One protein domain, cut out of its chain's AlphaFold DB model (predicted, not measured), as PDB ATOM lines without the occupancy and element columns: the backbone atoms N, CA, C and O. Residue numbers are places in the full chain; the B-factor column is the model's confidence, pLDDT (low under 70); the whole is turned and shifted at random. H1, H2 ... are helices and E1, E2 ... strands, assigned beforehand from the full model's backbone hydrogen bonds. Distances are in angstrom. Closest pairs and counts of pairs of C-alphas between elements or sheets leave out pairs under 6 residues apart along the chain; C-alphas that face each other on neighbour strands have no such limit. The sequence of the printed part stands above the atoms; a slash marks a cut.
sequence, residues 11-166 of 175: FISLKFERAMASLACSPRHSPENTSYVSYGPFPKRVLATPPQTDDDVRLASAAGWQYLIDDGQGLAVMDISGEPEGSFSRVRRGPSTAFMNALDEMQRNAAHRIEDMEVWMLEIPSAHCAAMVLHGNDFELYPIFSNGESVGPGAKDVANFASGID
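AT A GLANCE: This is residues 11 to 166 of the 175 residues of an uncharacterized protein of Rhizobium leguminosarum (UniProt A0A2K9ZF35). One strongly twisted sheet of seven strands runs through the domain, with two antiparallel halves, E4-E3-E2-E1 and E5-E6-E7, turned against each other and joined where E1 runs parallel to E5. The longest helix, H3, packs on one face, mainly at E7 and E6, while H1 near E3 and E2 and short H4 at E7 pack on the other; H2 only grazes the sheet. The printed part has 156 residues, with four named helices and seven strands in the order H1 E1 H2 E2 E3 E4 H3 E5 E6 E7 H4, and its class is mixed, helices and strands. It is compact, with a radius of gyration of the C-alphas of 15.8 A and spans of 46 by 34 by 32 A.

HOW THE PARTS SIT: The mixed sheet runs E4, residues 90 to 93, E3, 75 to 81, E2, 61 to 70, E1, 37 to 46, E5, 118 to 124, E6, 128 to 135, and E7, 138 to 146. From edge to edge its strands' lines turn by 107 degrees, and E1 bends by 58 degrees at residue 43. E1 and E5 are parallel, at 64 degrees, with N 45 and O 121 2.8 A apart, within hydrogen-bond range. E2 E3 E4 and E5 E6 E7 are meanders, each strand the antiparallel neighbour of the one before. Within hydrogen-bond range are N 42 and O 66 for E1 and E2, 2.8 A, N 67 and O 78 for E2 and E3, 2.9 A, N 77 and O 92 for E3 and E4, 2.8 A, N 120 and O 132 for E5 and E6, 2.8 A, and N 131 and O 142 for E6 and E7, 2.9 A. Three layers are present, with helices on both faces: H1, residues 11 to 24, and H4, 158 to 163, on one, H3, 96 to 111, on the other. H3, at a height over the sheet of 7.8 A, runs slantwise to the strands, at 34 degrees to E5 on the local plane; its closest C-alphas to E7 are Ala 98 and Ile 144, 5.2 A. For H1 and E3 the closest C-alphas are Ile 12 and Ile 80, 7.1 A; for H4 and E7, Leu 141 and Phe 161, 7.2 A. H2, residues 54 to 58, only grazes the sheet. In H1, H2, H3 and H4 every O i to N i+4 pair is within hydrogen-bond range.

IN THESE COORDINATES: H1 begins at C-alpha 11 (628.779, 650.105, 748.741) and is 20.1 A long; H3 is 22.9 A. E2 spans 27.3 A, E1 25.3 A, E7 23.4 A and E6 22.1 A. H4 ends at C-alpha 163 (643.717, 616.050, 753.938).

THE WHOLE: The C-alphas farthest apart, Glu 32 and Thr 53, are 48.6 A apart. The printed part has no cut, and the links H1 to E1 and E7 to H4 are long. Mean pLDDT of the printed part is 74.8; 46 residues are under 70, among them 82 to 90 and 145 to 154.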
ATOM      1  N   PHE A  11     630.005 650.689 748.192       77.25
ATOM      2  CA  PHE A  11     628.779 650.105 748.741       77.25
ATOM      3  C   PHE A  11     629.049 649.040 749.818       77.25
ATOM      4  O   PHE A  11     628.170 648.769 750.639       77.25
ATOM      5  N   ILE A  12     630.241 648.432 749.834       82.00
ATOM      6  CA  ILE A  12     630.645 647.444 750.840       82.00
ATOM      7  C   ILE A  12     630.782 648.108 752.209       82.00
ATOM      8  O   ILE A  12     630.198 647.618 753.177       82.00
ATOM      9  N   SER A  13     631.446 649.263 752.274       80.06
ATOM     10  CA  SER A  13     631.578 650.052 753.504       80.06
ATOM     11  C   SER A  13     630.212 650.487 754.041       80.06
ATOM     12  O   SER A  13     629.931 650.339 755.228       80.06
ATOM     13  N   LEU A  14     629.304 650.920 753.159       80.62
ATOM     14  CA  LEU A  14     627.949 651.318 753.558       80.62
ATOM     15  C   LEU A  14     627.135 650.139 754.127       80.62
ATOM     16  O   LEU A  14     626.390 650.288 755.097       80.62
ATOM     17  N   LYS A  15     627.259 648.949 753.524       80.69
ATOM     18  CA  LYS A  15     626.623 647.725 754.036       80.69
ATOM     19  C   LYS A  15     627.205 647.322 755.392       80.69
ATOM     20  O   LYS A  15     626.439 646.938 756.275       80.69
ATOM     21  N   PHE A  16     628.520 647.453 755.567       83.94
ATOM     22  CA  PHE A  16     629.197 647.203 756.837       83.94
ATOM     23  C   PHE A  16     628.671 648.124 757.946       83.94
ATOM     24  O   PHE A  16     628.233 647.633 758.983       83.94
ATOM     25  N   GLU A  17     628.608 649.437 757.715       82.88
ATOM     26  CA  GLU A  17     628.099 650.400 758.703       82.88
ATOM     27  C   GLU A  17     626.668 650.077 759.154       82.88
ATOM     28  O   GLU A  17     626.362 650.073 760.349       82.88
ATOM     29  N   ARG A  18     625.786 649.731 758.207       79.31
ATOM     30  CA  ARG A  18     624.401 649.328 758.512       79.31
ATOM     31  C   ARG A  18     624.344 648.054 759.351       79.31
ATOM     32  O   ARG A  18     623.530 647.943 760.273       79.31
ATOM     33  N   ALA A  19     625.196 647.086 759.039       78.94
ATOM     34  CA  ALA A  19     625.265 645.834 759.772       78.94
ATOM     35  C   ALA A  19     625.835 646.039 761.190       78.94
ATOM     36  O   ALA A  19     625.302 645.476 762.145       78.94
ATOM     37  N   MET A  20     626.831 646.914 761.354       82.44
ATOM     38  CA  MET A  20     627.364 647.316 762.660       82.44
ATOM     39  C   MET A  20     626.321 648.029 763.519       82.44
ATOM     40  O   MET A  20     626.152 647.681 764.686       82.44
ATOM     41  N   ALA A  21     625.557 648.961 762.940       80.56
ATOM     42  CA  ALA A  21     624.447 649.608 763.637       80.56
ATOM     43  C   ALA A  21     623.391 648.587 764.099       80.56
ATOM     44  O   ALA A  21     622.870 648.679 765.210       80.56
ATOM     45  N   SER A  22     623.118 647.569 763.278       77.44
ATOM     46  CA  SER A  22     622.194 646.483 763.630       77.44
ATOM     47  C   SER A  22     622.730 645.613 764.772       77.44
ATOM     48  O   SER A  22     621.973 645.241 765.667       77.44
ATOM     49  N   LEU A  23     624.034 645.311 764.772       77.12
ATOM     50  CA  LEU A  23     624.696 644.567 765.847       77.12
ATOM     51  C   LEU A  23     624.710 645.338 767.169       77.12
ATOM     52  O   LEU A  23     624.448 644.741 768.208       77.12
ATOM     53  N   ALA A  24     624.962 646.647 767.135       78.19
ATOM     54  CA  ALA A  24     624.966 647.494 768.328       78.19
ATOM     55  C   ALA A  24     623.596 647.551 769.027       78.19
ATOM     56  O   ALA A  24     623.526 647.707 770.243       78.19
ATOM     57  N   CYS A  25     622.507 647.368 768.275       77.12
ATOM     58  CA  CYS A  25     621.143 647.286 768.803       77.12
ATOM     59  C   CYS A  25     620.763 645.891 769.337       77.12
ATOM     60  O   CYS A  25     619.632 645.692 769.787       77.12
ATOM     61  N   SER A  26     621.659 644.903 769.265       74.06
ATOM     62  CA  SER A  26     621.401 643.553 769.764       74.06
ATOM     63  C   SER A  26     621.237 643.553 771.292       74.06
ATOM     64  O   SER A  26     622.038 644.178 771.983       74.06
ATOM     65  N   PRO A  27     620.291 642.780 771.869       70.12
ATOM     66  CA  PRO A  27     620.069 642.724 773.320       70.12
ATOM     67  C   PRO A  27     621.286 642.276 774.139       70.12
ATOM     68  O   PRO A  27     621.302 642.413 775.359       70.12
ATOM     69  N   ARG A  28     622.281 641.670 773.481       69.25
ATOM     70  CA  ARG A  28     623.522 641.217 774.116       69.25
ATOM     71  C   ARG A  28     624.559 642.326 774.242       69.25
ATOM     72  O   ARG A  28     625.530 642.120 774.959       69.25
ATOM     73  N   HIS A  29     624.371 643.468 773.590       68.81
ATOM     74  CA  HIS A  29     625.348 644.547 773.535       68.81
ATOM     75  C   HIS A  29     624.841 645.770 774.285       68.81
ATOM     76  O   HIS A  29     623.686 646.167 774.163       68.81
ATOM     77  N   SER A  30     625.726 646.369 775.079       69.19
ATOM     78  CA  SER A  30     625.497 647.697 775.639       69.19
ATOM     79  C   SER A  30     626.235 648.692 774.743       69.19
ATOM     80  O   SER A  30     627.468 648.629 774.696       69.19
ATOM     81  N   PRO A  31     625.530 649.591 774.033       67.31
ATOM     82  CA  PRO A  31     626.150 650.549 773.112       67.31
ATOM     83  C   PRO A  31     627.224 651.424 773.770       67.31
ATOM     84  O   PRO A  31     628.141 651.890 773.107       67.31
ATOM     85  N   GLU A  32     627.117 651.626 775.082       68.88
ATOM     86  CA  GLU A  32     627.981 652.509 775.869       68.88
ATOM     87  C   GLU A  32     629.280 651.823 776.325       68.88
ATOM     88  O   GLU A  32     630.258 652.498 776.630       68.88
ATOM     89  N   ASN A  33     629.304 650.485 776.346       65.88
ATOM     90  CA  ASN A  33     630.393 649.682 776.919       65.88
ATOM     91  C   ASN A  33     631.019 648.689 775.929       65.88
ATOM     92  O   ASN A  33     631.870 647.890 776.318       65.88
ATOM     93  N   THR A  34     630.595 648.705 774.666       69.62
ATOM     94  CA  THR A  34     631.080 647.767 773.649       69.62
ATOM     95  C   THR A  34     632.005 648.491 772.677       69.62
ATOM     96  O   THR A  34     631.554 649.322 771.890       69.62
ATOM     97  N   SER A  35     633.299 648.171 772.707       77.38
ATOM     98  CA  SER A  35     634.250 648.611 771.684       77.38
ATOM     99  C   SER A  35     634.231 647.651 770.502       77.38
ATOM    100  O   SER A  35     634.327 646.441 770.705       77.38
ATOM    101  N   TYR A  36     634.177 648.193 769.288       80.50
ATOM    102  CA  TYR A  36     634.267 647.406 768.064       80.50
ATOM    103  C   TYR A  36     635.599 647.660 767.356       80.50
ATOM    104  O   TYR A  36     635.954 648.810 767.103       80.50
ATOM    105  N   VAL A  37     636.310 646.593 767.006       83.06
ATOM    106  CA  VAL A  37     637.492 646.632 766.134       83.06
ATOM    107  C   VAL A  37     637.198 645.781 764.913       83.06
ATOM    108  O   VAL A  37     636.819 644.623 765.051       83.06
ATOM    109  N   SER A  38     637.360 646.333 763.714       84.62
ATOM    110  CA  SER A  38     637.112 645.602 762.471       84.62
ATOM    111  C   SER A  38     638.384 645.371 761.665       84.62
ATOM    112  O   SER A  38     639.210 646.275 761.555       84.62
ATOM    113  N   TYR A  39     638.490 644.202 761.034       82.25
ATOM    114  CA  TYR A  39     639.560 643.855 760.095       82.25
ATOM    115  C   TYR A  39     638.972 643.509 758.721       82.25
ATOM    116  O   TYR A  39     637.929 642.852 758.643       82.25
ATOM    117  N   GLY A  40     639.649 643.929 757.650       82.75
ATOM    118  CA  GLY A  40     639.181 643.804 756.265       82.75
ATOM    119  C   GLY A  40     638.812 645.163 755.651       82.75
ATOM    120  O   GLY A  40     639.259 646.193 756.165       82.75
ATOM    121  N   PRO A  41     638.005 645.197 754.573       85.38
ATOM    122  CA  PRO A  41     637.278 644.078 753.953       85.38
ATOM    123  C   PRO A  41     638.189 643.102 753.208       85.38
ATOM    124  O   PRO A  41     639.028 643.533 752.440       85.38
ATOM    125  N   PHE A  42     637.986 641.795 753.358       85.94
ATOM    126  CA  PHE A  42     638.712 640.785 752.580       85.94
ATOM    127  C   PHE A  42     637.839 640.239 751.440       85.94
ATOM    128  O   PHE A  42     636.689 639.871 751.709       85.94
ATOM    129  N   PRO A  43     638.340 640.135 750.195       87.50
ATOM    130  CA  PRO A  43     637.630 639.466 749.107       87.50
ATOM    131  C   PRO A  43     637.278 638.032 749.484       87.50
ATOM    132  O   PRO A  43     638.122 637.288 749.980       87.50
ATOM    133  N   LYS A  44     636.038 637.620 749.230       87.25
ATOM    134  CA  LYS A  44     635.553 636.271 749.510       87.25
ATOM    135  C   LYS A  44     635.417 635.463 748.222       87.25
ATOM    136  O   LYS A  44     634.724 635.858 747.279       87.25
ATOM    137  N   ARG A  45     636.023 634.280 748.236       88.44
ATOM    138  CA  ARG A  45     635.963 633.241 747.209       88.44
ATOM    139  C   ARG A  45     635.279 631.999 747.774       88.44
ATOM    140  O   ARG A  45     635.412 631.702 748.959       88.44
ATOM    141  N   VAL A  46     634.540 631.276 746.939       86.38
ATOM    142  CA  VAL A  46     633.818 630.067 747.350       86.38
ATOM    143  C   VAL A  46     634.156 628.895 746.442       86.38
ATOM    144  O   VAL A  46     634.151 629.026 745.217       86.38
ATOM    145  N   LEU A  47     634.378 627.737 747.061       86.50
ATOM    146  CA  LEU A  47     634.477 626.447 746.389       86.50
ATOM    147  C   LEU A  47     633.334 625.534 746.816       86.50
ATOM    148  O   LEU A  47     633.002 625.434 747.996       86.50
ATOM    149  N   ALA A  48     632.739 624.843 745.845       82.31
ATOM    150  CA  ALA A  48     631.658 623.895 746.107       82.31
ATOM    151  C   ALA A  48     632.152 622.647 746.861       82.31
ATOM    152  O   ALA A  48     631.424 622.073 747.675       82.31
ATOM    153  N   THR A  49     633.392 622.237 746.599       82.44
ATOM    154  CA  THR A  49     634.025 621.040 747.158       82.44
ATOM    155  C   THR A  49     635.441 621.348 747.639       82.44
ATOM    156  O   THR A  49     636.035 622.325 747.179       82.44
ATOM    157  N   PRO A  50     636.006 620.525 748.538       82.12
ATOM    158  CA  PRO A  50     637.409 620.638 748.930       82.12
ATOM    159  C   PRO A  50     638.338 620.603 747.703       82.12
ATOM    160  O   PRO A  50     638.176 619.701 746.871       82.12
ATOM    161  N   PRO A  51     639.284 621.551 747.568       84.94
ATOM    162  CA  PRO A  51     640.194 621.584 746.428       84.94
ATOM    163  C   PRO A  51     641.093 620.346 746.437       84.94
ATOM    164  O   PRO A  51     641.524 619.906 747.499       84.94
ATOM    165  N   GLN A  52     641.362 619.781 745.264       84.50
ATOM    166  CA  GLN A  52     642.305 618.670 745.084       84.50
ATOM    167  C   GLN A  52     643.599 619.138 744.415       84.50
ATOM    168  O   GLN A  52     644.638 618.494 744.537       84.50
ATOM    169  N   THR A  53     643.527 620.260 743.702       87.12
ATOM    170  CA  THR A  53     644.620 620.847 742.936       87.12
ATOM    171  C   THR A  53     644.695 622.353 743.148       87.12
ATOM    172  O   THR A  53     643.732 622.992 743.580       87.12
ATOM    173  N   ASP A  54     645.838 622.934 742.796       85.44
ATOM    174  CA  ASP A  54     646.026 624.384 742.821       85.44
ATOM    175  C   ASP A  54     645.070 625.111 741.869       85.44
ATOM    176  O   ASP A  54     644.597 626.208 742.170       85.44
ATOM    177  N   ASP A  55     644.739 624.482 740.741       86.94
ATOM    178  CA  ASP A  55     643.801 625.032 739.766       86.94
ATOM    179  C   ASP A  55     642.381 625.123 740.327       86.94
ATOM    180  O   ASP A  55     641.691 626.106 740.057       86.94
ATOM    181  N   ASP A  56     641.960 624.176 741.174       87.00
ATOM    182  CA  ASP A  56     640.654 624.253 741.839       87.00
ATOM    183  C   ASP A  56     640.545 625.537 742.663       87.00
ATOM    184  O   ASP A  56     639.542 626.243 742.589       87.00
ATOM    185  N   VAL A  57     641.601 625.879 743.405       84.88
ATOM    186  CA  VAL A  57     641.646 627.086 744.237       84.88
ATOM    187  C   VAL A  57     641.581 628.353 743.386       84.88
ATOM    188  O   VAL A  57     640.851 629.286 743.725       84.88
ATOM    189  N   ARG A  58     642.281 628.385 742.248       84.50
ATOM    190  CA  ARG A  58     642.239 629.525 741.313       84.50
ATOM    191  C   ARG A  58     640.878 629.700 740.650       84.50
ATOM    192  O   ARG A  58     640.496 630.823 740.331       84.50
ATOM    193  N   LEU A  59     640.149 628.606 740.449       86.19
ATOM    194  CA  LEU A  59     638.804 628.602 739.879       86.19
ATOM    195  C   LEU A  59     637.714 628.959 740.904       86.19
ATOM    196  O   LEU A  59     636.532 628.971 740.554       86.19
ATOM    197  N   ALA A  60     638.080 629.271 742.153       87.06
ATOM    198  CA  ALA A  60     637.124 629.656 743.181       87.06
ATOM    199  C   ALA A  60     636.316 630.901 742.775       87.06
ATOM    200  O   ALA A  60     636.845 631.967 742.440       87.06
ATOM    201  N   SER A  61     634.994 630.776 742.859       85.00
ATOM    202  CA  SER A  61     634.066 631.819 742.429       85.00
ATOM    203  C   SER A  61     634.104 633.012 743.377       85.00
ATOM    204  O   SER A  61     634.035 632.843 744.594       85.00
ATOM    205  N   ALA A  62     634.151 634.229 742.829       85.25
ATOM    206  CA  ALA A  62     633.923 635.443 743.611       85.25
ATOM    207  C   ALA A  62     632.514 635.419 744.220       85.25
ATOM    208  O   ALA A  62     631.536 635.196 743.507       85.25
ATOM    209  N   ALA A  63     632.412 635.653 745.527       84.25
ATOM    210  CA  ALA A  63     631.143 635.582 746.256       84.25
ATOM    211  C   ALA A  63     630.806 636.862 747.038       84.25
ATOM    212  O   ALA A  63     629.649 637.068 747.415       84.25
ATOM    213  N   GLY A  64     631.785 637.738 747.270       86.94
ATOM    214  CA  GLY A  64     631.582 639.007 747.963       86.94
ATOM    215  C   GLY A  64     632.780 639.386 748.813       86.94
ATOM    216  O   GLY A  64     633.917 639.212 748.387       86.94
ATOM    217  N   TRP A  65     632.505 639.891 750.011       86.44
ATOM    218  CA  TRP A  65     633.498 640.426 750.933       86.44
ATOM    219  C   TRP A  65     633.221 639.966 752.357       86.44
ATOM    220  O   TRP A  65     632.079 639.714 752.736       86.44
ATOM    221  N   GLN A  66     634.270 639.890 753.163       83.94
ATOM    222  CA  GLN A  66     634.180 639.474 754.550       83.94
ATOM    223  C   GLN A  66     634.898 640.467 755.458       83.94
ATOM    224  O   GLN A  66     636.043 640.840 755.210       83.94
ATOM    225  N   TYR A  67     634.231 640.849 756.543       84.06
ATOM    226  CA  TYR A  67     634.841 641.564 757.656       84.06
ATOM    227  C   TYR A  67     634.979 640.638 758.854       84.06
ATOM    228  O   TYR A  67     634.125 639.785 759.113       84.06
ATOM    229  N   LEU A  68     636.031 640.858 759.628       80.56
ATOM    230  CA  LEU A  68     636.054 640.442 761.018       80.56
ATOM    231  C   LEU A  68     635.694 641.593 761.922       80.56
ATOM    232  O   LEU A  68     636.092 642.724 761.660       80.56
ATOM    233  N   ILE A  69     635.019 641.276 763.014       82.31
ATOM    234  CA  ILE A  69     634.653 642.228 764.049       82.31
ATOM    235  C   ILE A  69     635.002 641.613 765.397       82.31
ATOM    236  O   ILE A  69     634.491 640.550 765.733       82.31
ATOM    237  N   ASP A  70     635.841 642.287 766.170       80.50
ATOM    238  CA  ASP A  70     635.954 642.101 767.611       80.50
ATOM    239  C   ASP A  70     634.988 643.055 768.296       80.50
ATOM    240  O   ASP A  70     635.059 644.259 768.070       80.50
ATOM    241  N   ASP A  71     634.072 642.524 769.099       76.25
ATOM    242  CA  ASP A  71     633.103 643.311 769.857       76.25
ATOM    243  C   ASP A  71     633.272 643.179 771.375       76.25
ATOM    244  O   ASP A  71     632.328 643.400 772.132       76.25
ATOM    245  N   GLY A  72     634.445 642.743 771.844       71.00
ATOM    246  CA  GLY A  72     634.725 642.540 773.268       71.00
ATOM    247  C   GLY A  72     634.012 641.333 773.896       71.00
ATOM    248  O   GLY A  72     634.394 640.900 774.981       71.00
ATOM    249  N   GLN A  73     633.023 640.736 773.217       67.31
ATOM    250  CA  GLN A  73     632.450 639.426 773.565       67.31
ATOM    251  C   GLN A  73     633.113 638.278 772.793       67.31
ATOM    252  O   GLN A  73     632.841 637.108 773.067       67.31
ATOM    253  N   GLY A  74     633.958 638.608 771.817       68.38
ATOM    254  CA  GLY A  74     634.688 637.683 770.961       68.38
ATOM    255  C   GLY A  74     634.586 638.078 769.489       68.38
ATOM    256  O   GLY A  74     633.812 638.958 769.120       68.38
ATOM    257  N   LEU A  75     635.339 637.396 768.624       71.69
ATOM    258  CA  LEU A  75     635.296 637.708 767.196       71.69
ATOM    259  C   LEU A  75     634.042 637.155 766.522       71.69
ATOM    260  O   LEU A  75     633.582 636.036 766.776       71.69
ATOM    261  N   ALA A  76     633.545 637.948 765.588       74.25
ATOM    262  CA  ALA A  76     632.511 637.600 764.648       74.25
ATOM    263  C   ALA A  76     633.016 637.797 763.217       74.25
ATOM    264  O   ALA A  76     633.769 638.718 762.910       74.25
ATOM    265  N   VAL A  77     632.559 636.922 762.332       77.25
ATOM    266  CA  VAL A  77     632.703 637.050 760.888       77.25
ATOM    267  C   VAL A  77     631.420 637.663 760.346       77.25
ATOM    268  O   VAL A  77     630.341 637.097 760.535       77.25
ATOM    269  N   MET A  78     631.542 638.788 759.653       79.69
ATOM    270  CA  MET A  78     630.455 639.427 758.924       79.69
ATOM    271  C   MET A  78     630.645 639.206 757.427       79.69
ATOM    272  O   MET A  78     631.627 639.653 756.837       79.69
ATOM    273  N   ASP A  79     629.690 638.502 756.832       78.62
ATOM    274  CA  ASP A  79     629.669 638.188 755.408       78.62
ATOM    275  C   ASP A  79     628.817 639.215 754.654       78.62
ATOM    276  O   ASP A  79     627.623 639.386 754.936       78.62
ATOM    277  N   ILE A  80     629.451 639.899 753.707       78.31
ATOM    278  CA  ILE A  80     628.839 640.871 752.810       78.31
ATOM    279  C   ILE A  80     628.903 640.287 751.402       78.31
ATOM    280  O   ILE A  80     629.797 640.594 750.610       78.31
ATOM    281  N   SER A  81     627.945 639.421 751.078       70.88
ATOM    282  CA  SER A  81     627.844 638.888 749.722       70.88
ATOM    283  C   SER A  81     627.350 639.954 748.734       70.88
ATOM    284  O   SER A  81     626.779 640.988 749.108       70.88
ATOM    285  N   GLY A  82     627.554 639.691 747.440       60.34
ATOM    286  CA  GLY A  82     627.089 640.528 746.323       60.34
ATOM    287  C   GLY A  82     625.563 640.628 746.158       60.34
ATOM    288  O   GLY A  82     625.093 641.058 745.110       60.34
ATOM    289  N   GLU A  83     624.790 640.230 747.169       58.09
ATOM    290  CA  GLU A  83     623.330 640.354 747.228       58.09
ATOM    291  C   GLU A  83     622.889 641.831 747.102       58.09
ATOM    292  O   GLU A  83     623.702 642.735 747.338       58.09
ATOM    293  N   PRO A  84     621.627 642.121 746.732       53.31
ATOM    294  CA  PRO A  84     621.148 643.486 746.503       53.31
ATOM    295  C   PRO A  84     621.437 644.457 747.661       53.31
ATOM    296  O   PRO A  84     621.630 644.068 748.818       53.31
ATOM    297  N   GLU A  85     621.523 645.751 747.333       49.16
ATOM    298  CA  GLU A  85     621.869 646.819 748.277       49.16
ATOM    299  C   GLU A  85     621.057 646.745 749.582       49.16
ATOM    300  O   GLU A  85     619.833 646.653 749.573       49.16
ATOM    301  N   GLY A  86     621.749 646.837 750.723       40.62
ATOM    302  CA  GLY A  86     621.124 646.903 752.047       40.62
ATOM    303  C   GLY A  86     620.983 645.583 752.809       40.62
ATOM    304  O   GLY A  86     620.632 645.638 753.985       40.62
ATOM    305  N   SER A  87     621.321 644.440 752.212       48.75
ATOM    306  CA  SER A  87     621.335 643.143 752.905       48.75
ATOM    307  C   SER A  87     622.756 642.774 753.353       48.75
ATOM    308  O   SER A  87     623.680 642.773 752.538       48.75
ATOM    309  N   PHE A  88     622.935 642.464 754.641       54.34
ATOM    310  CA  PHE A  88     624.097 641.724 755.144       54.34
ATOM    311  C   PHE A  88     623.685 640.264 755.324       54.34
ATOM    312  O   PHE A  88     622.590 639.976 755.810       54.34
ATOM    313  N   SER A  89     624.532 639.338 754.896       56.69
ATOM    314  CA  SER A  89     624.081 637.969 754.640       56.69
ATOM    315  C   SER A  89     624.059 637.154 755.923       56.69
ATOM    316  O   SER A  89     623.116 636.405 756.181       56.69
ATOM    317  N   ARG A  90     625.086 637.317 756.767       66.69
ATOM    318  CA  ARG A  90     625.174 636.626 758.056       66.69
ATOM    319  C   ARG A  90     626.257 637.222 758.949       66.69
ATOM    320  O   ARG A  90     627.322 637.598 758.471       66.69
ATOM    321  N   VAL A  91     626.015 637.189 760.259       70.56
ATOM    322  CA  VAL A  91     627.067 637.312 761.275       70.56
ATOM    323  C   VAL A  91     627.238 635.950 761.943       70.56
ATOM    324  O   VAL A  91     626.273 635.377 762.453       70.56
ATOM    325  N   ARG A  92     628.451 635.397 761.896       71.62
ATOM    326  CA  ARG A  92     628.800 634.116 762.527       71.62
ATOM    327  C   ARG A  92     629.807 634.360 763.638       71.62
ATOM    328  O   ARG A  92     630.825 634.997 763.407       71.62
ATOM    329  N   ARG A  93     629.548 633.808 764.823       68.06
ATOM    330  CA  ARG A  93     630.560 633.697 765.878       68.06
ATOM    331  C   ARG A  93     631.220 632.326 765.773       68.06
ATOM    332  O   ARG A  93     630.527 631.335 765.558       68.06
ATOM    333  N   GLY A  94     632.536 632.287 765.906       61.88
ATOM    334  CA  GLY A  94     633.341 631.067 765.892       61.88
ATOM    335  C   GLY A  94     634.548 631.224 766.818       61.88
ATOM    336  O   GLY A  94     634.675 632.280 767.444       61.88
ATOM    337  N   PRO A  95     635.419 630.206 766.933       57.91
ATOM    338  CA  PRO A  95     636.652 630.299 767.713       57.91
ATOM    339  C   PRO A  95     637.583 631.378 767.136       57.91
ATOM    340  O   PRO A  95     638.388 631.154 766.238       57.91
ATOM    341  N   SER A  96     637.423 632.583 767.670       62.97
ATOM    342  CA  SER A  96     638.054 633.841 767.273       62.97
ATOM    343  C   SER A  96     639.573 633.765 767.132       62.97
ATOM    344  O   SER A  96     640.167 634.356 766.232       62.97
ATOM    345  N   THR A  97     640.205 632.991 768.002       68.31
ATOM    346  CA  THR A  97     641.654 632.805 768.035       68.31
ATOM    347  C   THR A  97     642.209 632.251 766.728       68.31
ATOM    348  O   THR A  97     643.288 632.666 766.324       68.31
ATOM    349  N   ALA A  98     641.478 631.385 766.022       70.94
ATOM    350  CA  ALA A  98     641.970 630.774 764.789       70.94
ATOM    351  C   ALA A  98     642.193 631.808 763.676       70.94
ATOM    352  O   ALA A  98     643.199 631.757 762.971       70.94
ATOM    353  N   PHE A  99     641.299 632.796 763.557       73.38
ATOM    354  CA  PHE A  99     641.441 633.834 762.538       73.38
ATOM    355  C   PHE A  99     642.577 634.795 762.877       73.38
ATOM    356  O   PHE A  99     643.388 635.102 762.009       73.38
ATOM    357  N   MET A 100     642.674 635.244 764.133       77.00
ATOM    358  CA  MET A 100     643.780 636.120 764.540       77.00
ATOM    359  C   MET A 100     645.125 635.423 764.378       77.00
ATOM    360  O   MET A 100     646.044 636.019 763.834       77.00
ATOM    361  N   ASN A 101     645.215 634.139 764.734       78.75
ATOM    362  CA  ASN A 101     646.422 633.348 764.513       78.75
ATOM    363  C   ASN A 101     646.787 633.280 763.024       78.75
ATOM    364  O   ASN A 101     647.953 633.465 762.683       78.75
ATOM    365  N   ALA A 102     645.802 633.061 762.145       78.94
ATOM    366  CA  ALA A 102     646.021 633.079 760.704       78.94
ATOM    367  C   ALA A 102     646.501 634.459 760.227       78.94
ATOM    368  O   ALA A 102     647.478 634.532 759.491       78.94
ATOM    369  N   LEU A 103     645.883 635.558 760.679       79.38
ATOM    370  CA  LEU A 103     646.318 636.918 760.334       79.38
ATOM    371  C   LEU A 103     647.738 637.213 760.809       79.38
ATOM    372  O   LEU A 103     648.542 637.716 760.026       79.38
ATOM    373  N   ASP A 104     648.061 636.886 762.055       82.50
ATOM    374  CA  ASP A 104     649.383 637.116 762.636       82.50
ATOM    375  C   ASP A 104     650.456 636.289 761.922       82.50
ATOM    376  O   ASP A 104     651.588 636.734 761.731       82.50
ATOM    377  N   GLU A 105     650.129 635.061 761.525       81.88
ATOM    378  CA  GLU A 105     651.042 634.197 760.783       81.88
ATOM    379  C   GLU A 105     651.245 634.662 759.348       81.88
ATOM    380  O   GLU A 105     652.389 634.781 758.907       81.88
ATOM    381  N   MET A 106     650.161 635.031 758.664       80.25
ATOM    382  CA  MET A 106     650.239 635.693 757.372       80.25
ATOM    383  C   MET A 106     651.142 636.926 757.493       80.25
ATOM    384  O   MET A 106     652.095 637.058 756.728       80.25
ATOM    385  N   GLN A 107     650.888 637.833 758.445       79.69
ATOM    386  CA  GLN A 107     651.665 639.069 758.604       79.69
ATOM    387  C   GLN A 107     653.152 638.794 758.837       79.69
ATOM    388  O   GLN A 107     654.000 639.470 758.251       79.69
ATOM    389  N   ARG A 108     653.480 637.790 759.661       81.50
ATOM    390  CA  ARG A 108     654.867 637.348 759.859       81.50
ATOM    391  C   ARG A 108     655.491 636.871 758.551       81.50
ATOM    392  O   ARG A 108     656.594 637.301 758.226       81.50
ATOM    393  N   ASN A 109     654.780 636.061 757.771       76.50
ATOM    394  CA  ASN A 109     655.276 635.571 756.486       76.50
ATOM    395  C   ASN A 109     655.436 636.702 755.458       76.50
ATOM    396  O   ASN A 109     656.447 636.751 754.758       76.50
ATOM    397  N   ALA A 110     654.514 637.664 755.430       73.12
ATOM    398  CA  ALA A 110     654.573 638.843 754.568       73.12
ATOM    399  C   ALA A 110     655.701 639.812 754.931       73.12
ATOM    400  O   ALA A 110     656.312 640.422 754.054       73.12
ATOM    401  N   ALA A 111     656.027 639.951 756.219       69.81
ATOM    402  CA  ALA A 111     657.114 640.818 756.674       69.81
ATOM    403  C   ALA A 111     658.483 640.413 756.103       69.81
ATOM    404  O   ALA A 111     659.373 641.258 756.000       69.81
ATOM    405  N   HIS A 112     658.639 639.147 755.710       68.25
ATOM    406  CA  HIS A 112     659.874 638.600 755.159       68.25
ATOM    407  C   HIS A 112     659.928 638.583 753.625       68.25
ATOM    408  O   HIS A 112     660.930 638.126 753.074       68.25
ATOM    409  N   ARG A 113     658.899 639.081 752.925       69.19
ATOM    410  CA  ARG A 113     658.855 639.095 751.454       69.19
ATOM    411  C   ARG A 113     658.897 640.509 750.881       69.19
ATOM    412  O   ARG A 113     658.512 641.479 751.532       69.19
ATOM    413  N   ILE A 114     659.428 640.602 749.662       63.66
ATOM    414  CA  ILE A 114     659.608 641.859 748.919       63.66
ATOM    415  C   ILE A 114     658.422 642.115 747.975       63.66
ATOM    416  O   ILE A 114     658.176 643.260 747.614       63.66
ATOM    417  N   GLU A 115     657.689 641.070 747.593       69.38
ATOM    418  CA  GLU A 115     656.599 641.154 746.621       69.38
ATOM    419  C   GLU A 115     655.266 641.548 747.266       69.38
ATOM    420  O   GLU A 115     655.017 641.294 748.450       69.38
ATOM    421  N   ASP A 116     654.406 642.141 746.442       68.81
ATOM    422  CA  ASP A 116     653.034 642.464 746.796       68.81
ATOM    423  C   ASP A 116     652.228 641.179 747.023       68.81
ATOM    424  O   ASP A 116     652.214 640.271 746.191       68.81
ATOM    425  N   MET A 117     651.554 641.109 748.169       73.31
ATOM    426  CA  MET A 117     650.739 639.963 748.564       73.31
ATOM    427  C   MET A 117     649.271 640.338 748.594       73.31
ATOM    428  O   MET A 117     648.914 641.308 749.264       73.31
ATOM    429  N   GLU A 118     648.433 639.535 747.947       80.38
ATOM    430  CA  GLU A 118     646.984 639.704 747.970       80.38
ATOM    431  C   GLU A 118     646.334 638.701 748.926       80.38
ATOM    432  O   GLU A 118     646.698 637.528 748.929       80.38
ATOM    433  N   VAL A 119     645.377 639.139 749.749       84.00
ATOM    434  CA  VAL A 119     644.703 638.260 750.724       84.00
ATOM    435  C   VAL A 119     643.249 638.038 750.349       84.00
ATOM    436  O   VAL A 119     642.494 639.001 750.242       84.00
ATOM    437  N   TRP A 120     642.832 636.773 750.253       87.31
ATOM    438  CA  TRP A 120     641.441 636.359 750.047       87.31
ATOM    439  C   TRP A 120     640.944 635.452 751.171       87.31
ATOM    440  O   TRP A 120     641.705 634.740 751.816       87.31
ATOM    441  N   MET A 121     639.630 635.419 751.352       86.62
ATOM    442  CA  MET A 121     638.938 634.447 752.185       86.62
ATOM    443  C   MET A 121     638.348 633.360 751.302       86.62
ATOM    444  O   MET A 121     637.458 633.632 750.502       86.62
ATOM    445  N   LEU A 122     638.816 632.128 751.457       86.69
ATOM    446  CA  LEU A 122     638.285 630.957 750.778       86.69
ATOM    447  C   LEU A 122     637.291 630.236 751.693       86.69
ATOM    448  O   LEU A 122     637.649 629.748 752.766       86.69
ATOM    449  N   GLU A 123     636.035 630.145 751.270       84.56
ATOM    450  CA  GLU A 123     635.004 629.381 751.969       84.56
ATOM    451  C   GLU A 123     634.612 628.131 751.177       84.56
ATOM    452  O   GLU A 123     634.300 628.183 749.991       84.56
ATOM    453  N   ILE A 124     634.592 626.999 751.873       80.31
ATOM    454  CA  ILE A 124     634.098 625.709 751.405       80.31
ATOM    455  C   ILE A 124     632.899 625.379 752.296       80.31
ATOM    456  O   ILE A 124     633.086 624.850 753.394       80.31
ATOM    457  N   PRO A 125     631.662 625.707 751.879       73.50
ATOM    458  CA  PRO A 125     630.484 625.637 752.746       73.50
ATOM    459  C   PRO A 125     630.246 624.261 753.372       73.50
ATOM    460  O   PRO A 125     629.680 624.160 754.456       73.50
ATOM    461  N   SER A 126     630.672 623.208 752.678       65.12
ATOM    462  CA  SER A 126     630.536 621.820 753.104       65.12
ATOM    463  C   SER A 126     631.541 621.394 754.169       65.12
ATOM    464  O   SER A 126     631.365 620.315 754.728       65.12
ATOM    465  N   ALA A 127     632.588 622.184 754.444       61.81
ATOM    466  CA  ALA A 127     633.658 621.699 755.301       61.81
ATOM    467  C   ALA A 127     634.487 622.759 756.039       61.81
ATOM    468  O   ALA A 127     634.785 622.551 757.214       61.81
ATOM    469  N   HIS A 128     634.924 623.844 755.384       69.25
ATOM    470  CA  HIS A 128     636.044 624.659 755.879       69.25
ATOM    471  C   HIS A 128     636.011 626.139 755.474       69.25
ATOM    472  O   HIS A 128     635.408 626.525 754.478       69.25
ATOM    473  N   CYS A 129     636.739 626.969 756.221       73.56
ATOM    474  CA  CYS A 129     637.108 628.329 755.827       73.56
ATOM    475  C   CYS A 129     638.616 628.535 756.019       73.56
ATOM    476  O   CYS A 129     639.168 628.135 757.047       73.56
ATOM    477  N   ALA A 130     639.269 629.156 755.040       74.88
ATOM    478  CA  ALA A 130     640.689 629.489 755.053       74.88
ATOM    479  C   ALA A 130     640.908 630.940 754.616       74.88
ATOM    480  O   ALA A 130     640.165 631.454 753.782       74.88
ATOM    481  N   ALA A 131     641.939 631.590 755.146       77.69
ATOM    482  CA  ALA A 131     642.538 632.735 754.476       77.69
ATOM    483  C   ALA A 131     643.546 632.219 753.450       77.69
ATOM    484  O   ALA A 131     644.151 631.165 753.628       77.69
ATOM    485  N   MET A 132     643.718 632.951 752.367       80.19
ATOM    486  CA  MET A 132     644.667 632.635 751.320       80.19
ATOM    487  C   MET A 132     645.496 633.869 751.018       80.19
ATOM    488  O   MET A 132     644.939 634.951 750.853       80.19
ATOM    489  N   VAL A 133     646.809 633.691 750.924       78.94
ATOM    490  CA  VAL A 133     647.735 634.731 750.472       78.94
ATOM    491  C   VAL A 133     648.214 634.359 749.078       78.94
ATOM    492  O   VAL A 133     648.811 633.299 748.915       78.94
ATOM    493  N   LEU A 134     647.963 635.211 748.087       76.50
ATOM    494  CA  LEU A 134     648.535 635.102 746.750       76.50
ATOM    495  C   LEU A 134     649.834 635.895 746.651       76.50
ATOM    496  O   LEU A 134     649.940 637.017 747.147       76.50
ATOM    497  N   HIS A 135     650.797 635.305 745.955       76.19
ATOM    498  CA  HIS A 135     652.114 635.858 745.689       76.19
ATOM    499  C   HIS A 135     652.517 635.523 744.249       76.19
ATOM    500  O   HIS A 135     652.990 634.422 743.952       76.19
ATOM    501  N   GLY A 136     652.291 636.464 743.329       74.19
ATOM    502  CA  GLY A 136     652.502 636.240 741.900       74.19
ATOM    503  C   GLY A 136     651.630 635.092 741.381       74.19
ATOM    504  O   GLY A 136     650.406 635.203 741.345       74.19
ATOM    505  N   ASN A 137     652.267 633.986 740.987       68.94
ATOM    506  CA  ASN A 137     651.563 632.774 740.575       68.94
ATOM    507  C   ASN A 137     651.368 631.770 741.708       68.94
ATOM    508  O   ASN A 137     650.626 630.826 741.493       68.94
ATOM    509  N   ASP A 138     651.953 631.940 742.885       77.88
ATOM    510  CA  ASP A 138     651.831 630.976 743.981       77.88
ATOM    511  C   ASP A 138     650.817 631.452 745.024       77.88
ATOM    512  O   ASP A 138     650.444 632.628 745.069       77.88
ATOM    513  N   PHE A 139     650.352 630.535 745.869       82.69
ATOM    514  CA  PHE A 139     649.506 630.882 747.002       82.69
ATOM    515  C   PHE A 139     649.777 629.987 748.209       82.69
ATOM    516  O   PHE A 139     650.300 628.882 748.093       82.69
ATOM    517  N   GLU A 140     649.377 630.475 749.376       85.25
ATOM    518  CA  GLU A 140     649.438 629.748 750.641       85.25
ATOM    519  C   GLU A 140     648.070 629.770 751.312       85.25
ATOM    520  O   GLU A 140     647.432 630.823 751.398       85.25
ATOM    521  N   LEU A 141     647.623 628.611 751.801       85.25
ATOM    522  CA  LEU A 141     646.357 628.476 752.513       85.25
ATOM    523  C   LEU A 141     646.610 628.478 754.016       85.25
ATOM    524  O   LEU A 141     647.374 627.672 754.532       85.25
ATOM    525  N   TYR A 142     645.919 629.355 754.727       83.88
ATOM    526  CA  TYR A 142     645.945 629.483 756.177       83.88
ATOM    527  C   TYR A 142     644.579 629.025 756.695       83.88
ATOM    528  O   TYR A 142     643.609 629.789 756.631       83.88
ATOM    529  N   PRO A 143     644.447 627.764 757.140       76.50
ATOM    530  CA  PRO A 143     643.177 627.236 757.618       76.50
ATOM    531  C   PRO A 143     642.692 628.037 758.824       76.50
ATOM    532  O   PRO A 143     643.471 628.345 759.719       76.50
ATOM    533  N   ILE A 144     641.395 628.339 758.867       74.19
ATOM    534  CA  ILE A 144     640.799 629.079 759.982       74.19
ATOM    535  C   ILE A 144     639.757 628.230 760.701       74.19
ATOM    536  O   ILE A 144     639.769 628.149 761.926       74.19
ATOM    537  N   PHE A 145     638.866 627.562 759.968       69.38
ATOM    538  CA  PHE A 145     637.812 626.745 760.573       69.38
ATOM    539  C   PHE A 145     637.604 625.434 759.819       69.38
ATOM    540  O   PHE A 145     637.545 625.441 758.591       69.38
ATOM    541  N   SER A 146     637.392 624.356 760.578       50.88
ATOM    542  CA  SER A 146     636.846 623.065 760.146       50.88
ATOM    543  C   SER A 146     635.643 622.740 761.014       50.88
ATOM    544  O   SER A 146     635.821 622.569 762.211       50.88
ATOM    545  N   ASN A 147     634.420 622.676 760.481       50.09
ATOM    546  CA  ASN A 147     633.262 622.140 761.227       50.09
ATOM    547  C   ASN A 147     633.039 622.670 762.674       50.09
ATOM    548  O   ASN A 147     632.434 621.991 763.497       50.09
ATOM    549  N   GLY A 148     633.484 623.894 762.997       48.69
ATOM    550  CA  GLY A 148     633.392 624.473 764.348       48.69
ATOM    551  C   GLY A 148     634.643 624.317 765.225       48.69
ATOM    552  O   GLY A 148     634.692 624.904 766.303       48.69
ATOM    553  N   GLU A 149     635.668 623.618 764.747       52.94
ATOM    554  CA  GLU A 149     636.950 623.410 765.413       52.94
ATOM    555  C   GLU A 149     638.097 624.128 764.682       52.94
ATOM    556  O   GLU A 149     638.085 624.333 763.462       52.94
ATOM    557  N   SER A 150     639.089 624.568 765.460       55.75
ATOM    558  CA  SER A 150     640.296 625.210 764.940       55.75
ATOM    559  C   SER A 150     641.215 624.139 764.373       55.75
ATOM    560  O   SER A 150     641.736 623.310 765.116       55.75
ATOM    561  N   VAL A 151     641.492 624.203 763.076       59.53
ATOM    562  CA  VAL A 151     642.635 623.483 762.508       59.53
ATOM    563  C   VAL A 151     643.869 624.287 762.913       59.53
ATOM    564  O   VAL A 151     643.847 625.511 762.810       59.53
ATOM    565  N   GLY A 152     644.880 623.646 763.502       56.19
ATOM    566  CA  GLY A 152     646.031 624.341 764.096       56.19
ATOM    567  C   GLY A 152     646.735 625.338 763.153       56.19
ATOM    568  O   GLY A 152     646.559 625.254 761.936       56.19
ATOM    569  N   PRO A 153     647.537 626.266 763.712       55.97
ATOM    570  CA  PRO A 153     648.226 627.302 762.940       55.97
ATOM    571  C   PRO A 153     649.193 626.691 761.915       55.97
ATOM    572  O   PRO A 153     649.688 625.577 762.113       55.97
ATOM    573  N   GLY A 154     649.464 627.420 760.834       67.62
ATOM    574  CA  GLY A 154     650.366 626.985 759.770       67.62
ATOM    575  C   GLY A 154     649.841 627.253 758.364       67.62
ATOM    576  O   GLY A 154     648.711 626.888 758.033       67.62
ATOM    577  N   ALA A 155     650.704 627.804 757.510       71.56
ATOM    578  CA  ALA A 155     650.506 627.759 756.065       71.56
ATOM    579  C   ALA A 155     650.491 626.296 755.584       71.56
ATOM    580  O   ALA A 155     651.343 625.490 755.967       71.56
ATOM    581  N   LYS A 156     649.524 625.957 754.734       76.81
ATOM    582  CA  LYS A 156     649.362 624.642 754.115       76.81
ATOM    583  C   LYS A 156     649.332 624.776 752.596       76.81
ATOM    584  O   LYS A 156     648.751 625.717 752.056       76.81
ATOM    585  N   ASP A 157     649.923 623.796 751.923       79.75
ATOM    586  CA  ASP A 157     649.651 623.535 750.508       79.75
ATOM    587  C   ASP A 157     648.264 622.884 750.331       79.75
ATOM    588  O   ASP A 157     647.610 622.502 751.308       79.75
ATOM    589  N   VAL A 158     647.802 622.742 749.085       80.62
ATOM    590  CA  VAL A 158     646.478 622.172 748.789       80.62
ATOM    591  C   VAL A 158     646.332 620.736 749.285       80.62
ATOM    592  O   VAL A 158     645.273 620.390 749.799       80.62
ATOM    593  N   ALA A 159     647.369 619.901 749.200       75.81
ATOM    594  CA  ALA A 159     647.287 618.502 749.626       75.81
ATOM    595  C   ALA A 159     647.126 618.375 751.156       75.81
ATOM    596  O   ALA A 159     646.284 617.623 751.659       75.81
ATOM    597  N   ASN A 160     647.894 619.156 751.912       75.44
ATOM    598  CA  ASN A 160     647.828 619.241 753.370       75.44
ATOM    599  C   ASN A 160     646.558 619.956 753.850       75.44
ATOM    600  O   ASN A 160     646.034 619.666 754.930       75.44
ATOM    601  N   PHE A 161     646.047 620.889 753.049       78.25
ATOM    602  CA  PHE A 161     644.757 621.516 753.279       78.25
ATOM    603  C   PHE A 161     643.614 620.514 753.072       78.25
ATOM    604  O   PHE A 161     642.822 620.315 753.985       78.25
ATOM    605  N   ALA A 162     643.579 619.820 751.932       75.19
ATOM    606  CA  ALA A 162     642.557 618.841 751.568       75.19
ATOM    607  C   ALA A 162     642.501 617.645 752.524       75.19
ATOM    608  O   ALA A 162     641.417 617.212 752.907       75.19
ATOM    609  N   SER A 163     643.657 617.136 752.952       70.38
ATOM    610  CA  SER A 163     643.717 616.050 753.938       70.38
ATOM    611  C   SER A 163     643.132 616.467 755.285       70.38
ATOM    612  O   SER A 163     642.360 615.706 755.848       70.38
ATOM    613  N   GLY A 164     643.384 617.694 755.756       66.44
ATOM    614  CA  GLY A 164     642.766 618.221 756.980       66.44
ATOM    615  C   GLY A 164     641.246 618.422 756.898       66.44
ATOM    616  O   GLY A 164     640.613 618.655 757.927       66.44
ATOM    617  N   ILE A 165     640.667 618.329 755.696       65.44
ATOM    618  CA  ILE A 165     639.226 618.427 755.459       65.44
ATOM    619  C   ILE A 165     638.513 617.080 755.636       65.44
ATOM    620  O   ILE A 165     637.315 617.061 755.922       65.44
ATOM    621  N   ASP A 166     639.226 615.959 755.510       55.91
ATOM    622  CA  ASP A 166     638.632 614.633 755.653       55.91
ATOM    623  C   ASP A 166     638.418 614.289 757.142       55.91
ATOM    624  O   ASP A 166     639.399 614.087 757.865       55.91
TER     625      ASP A 166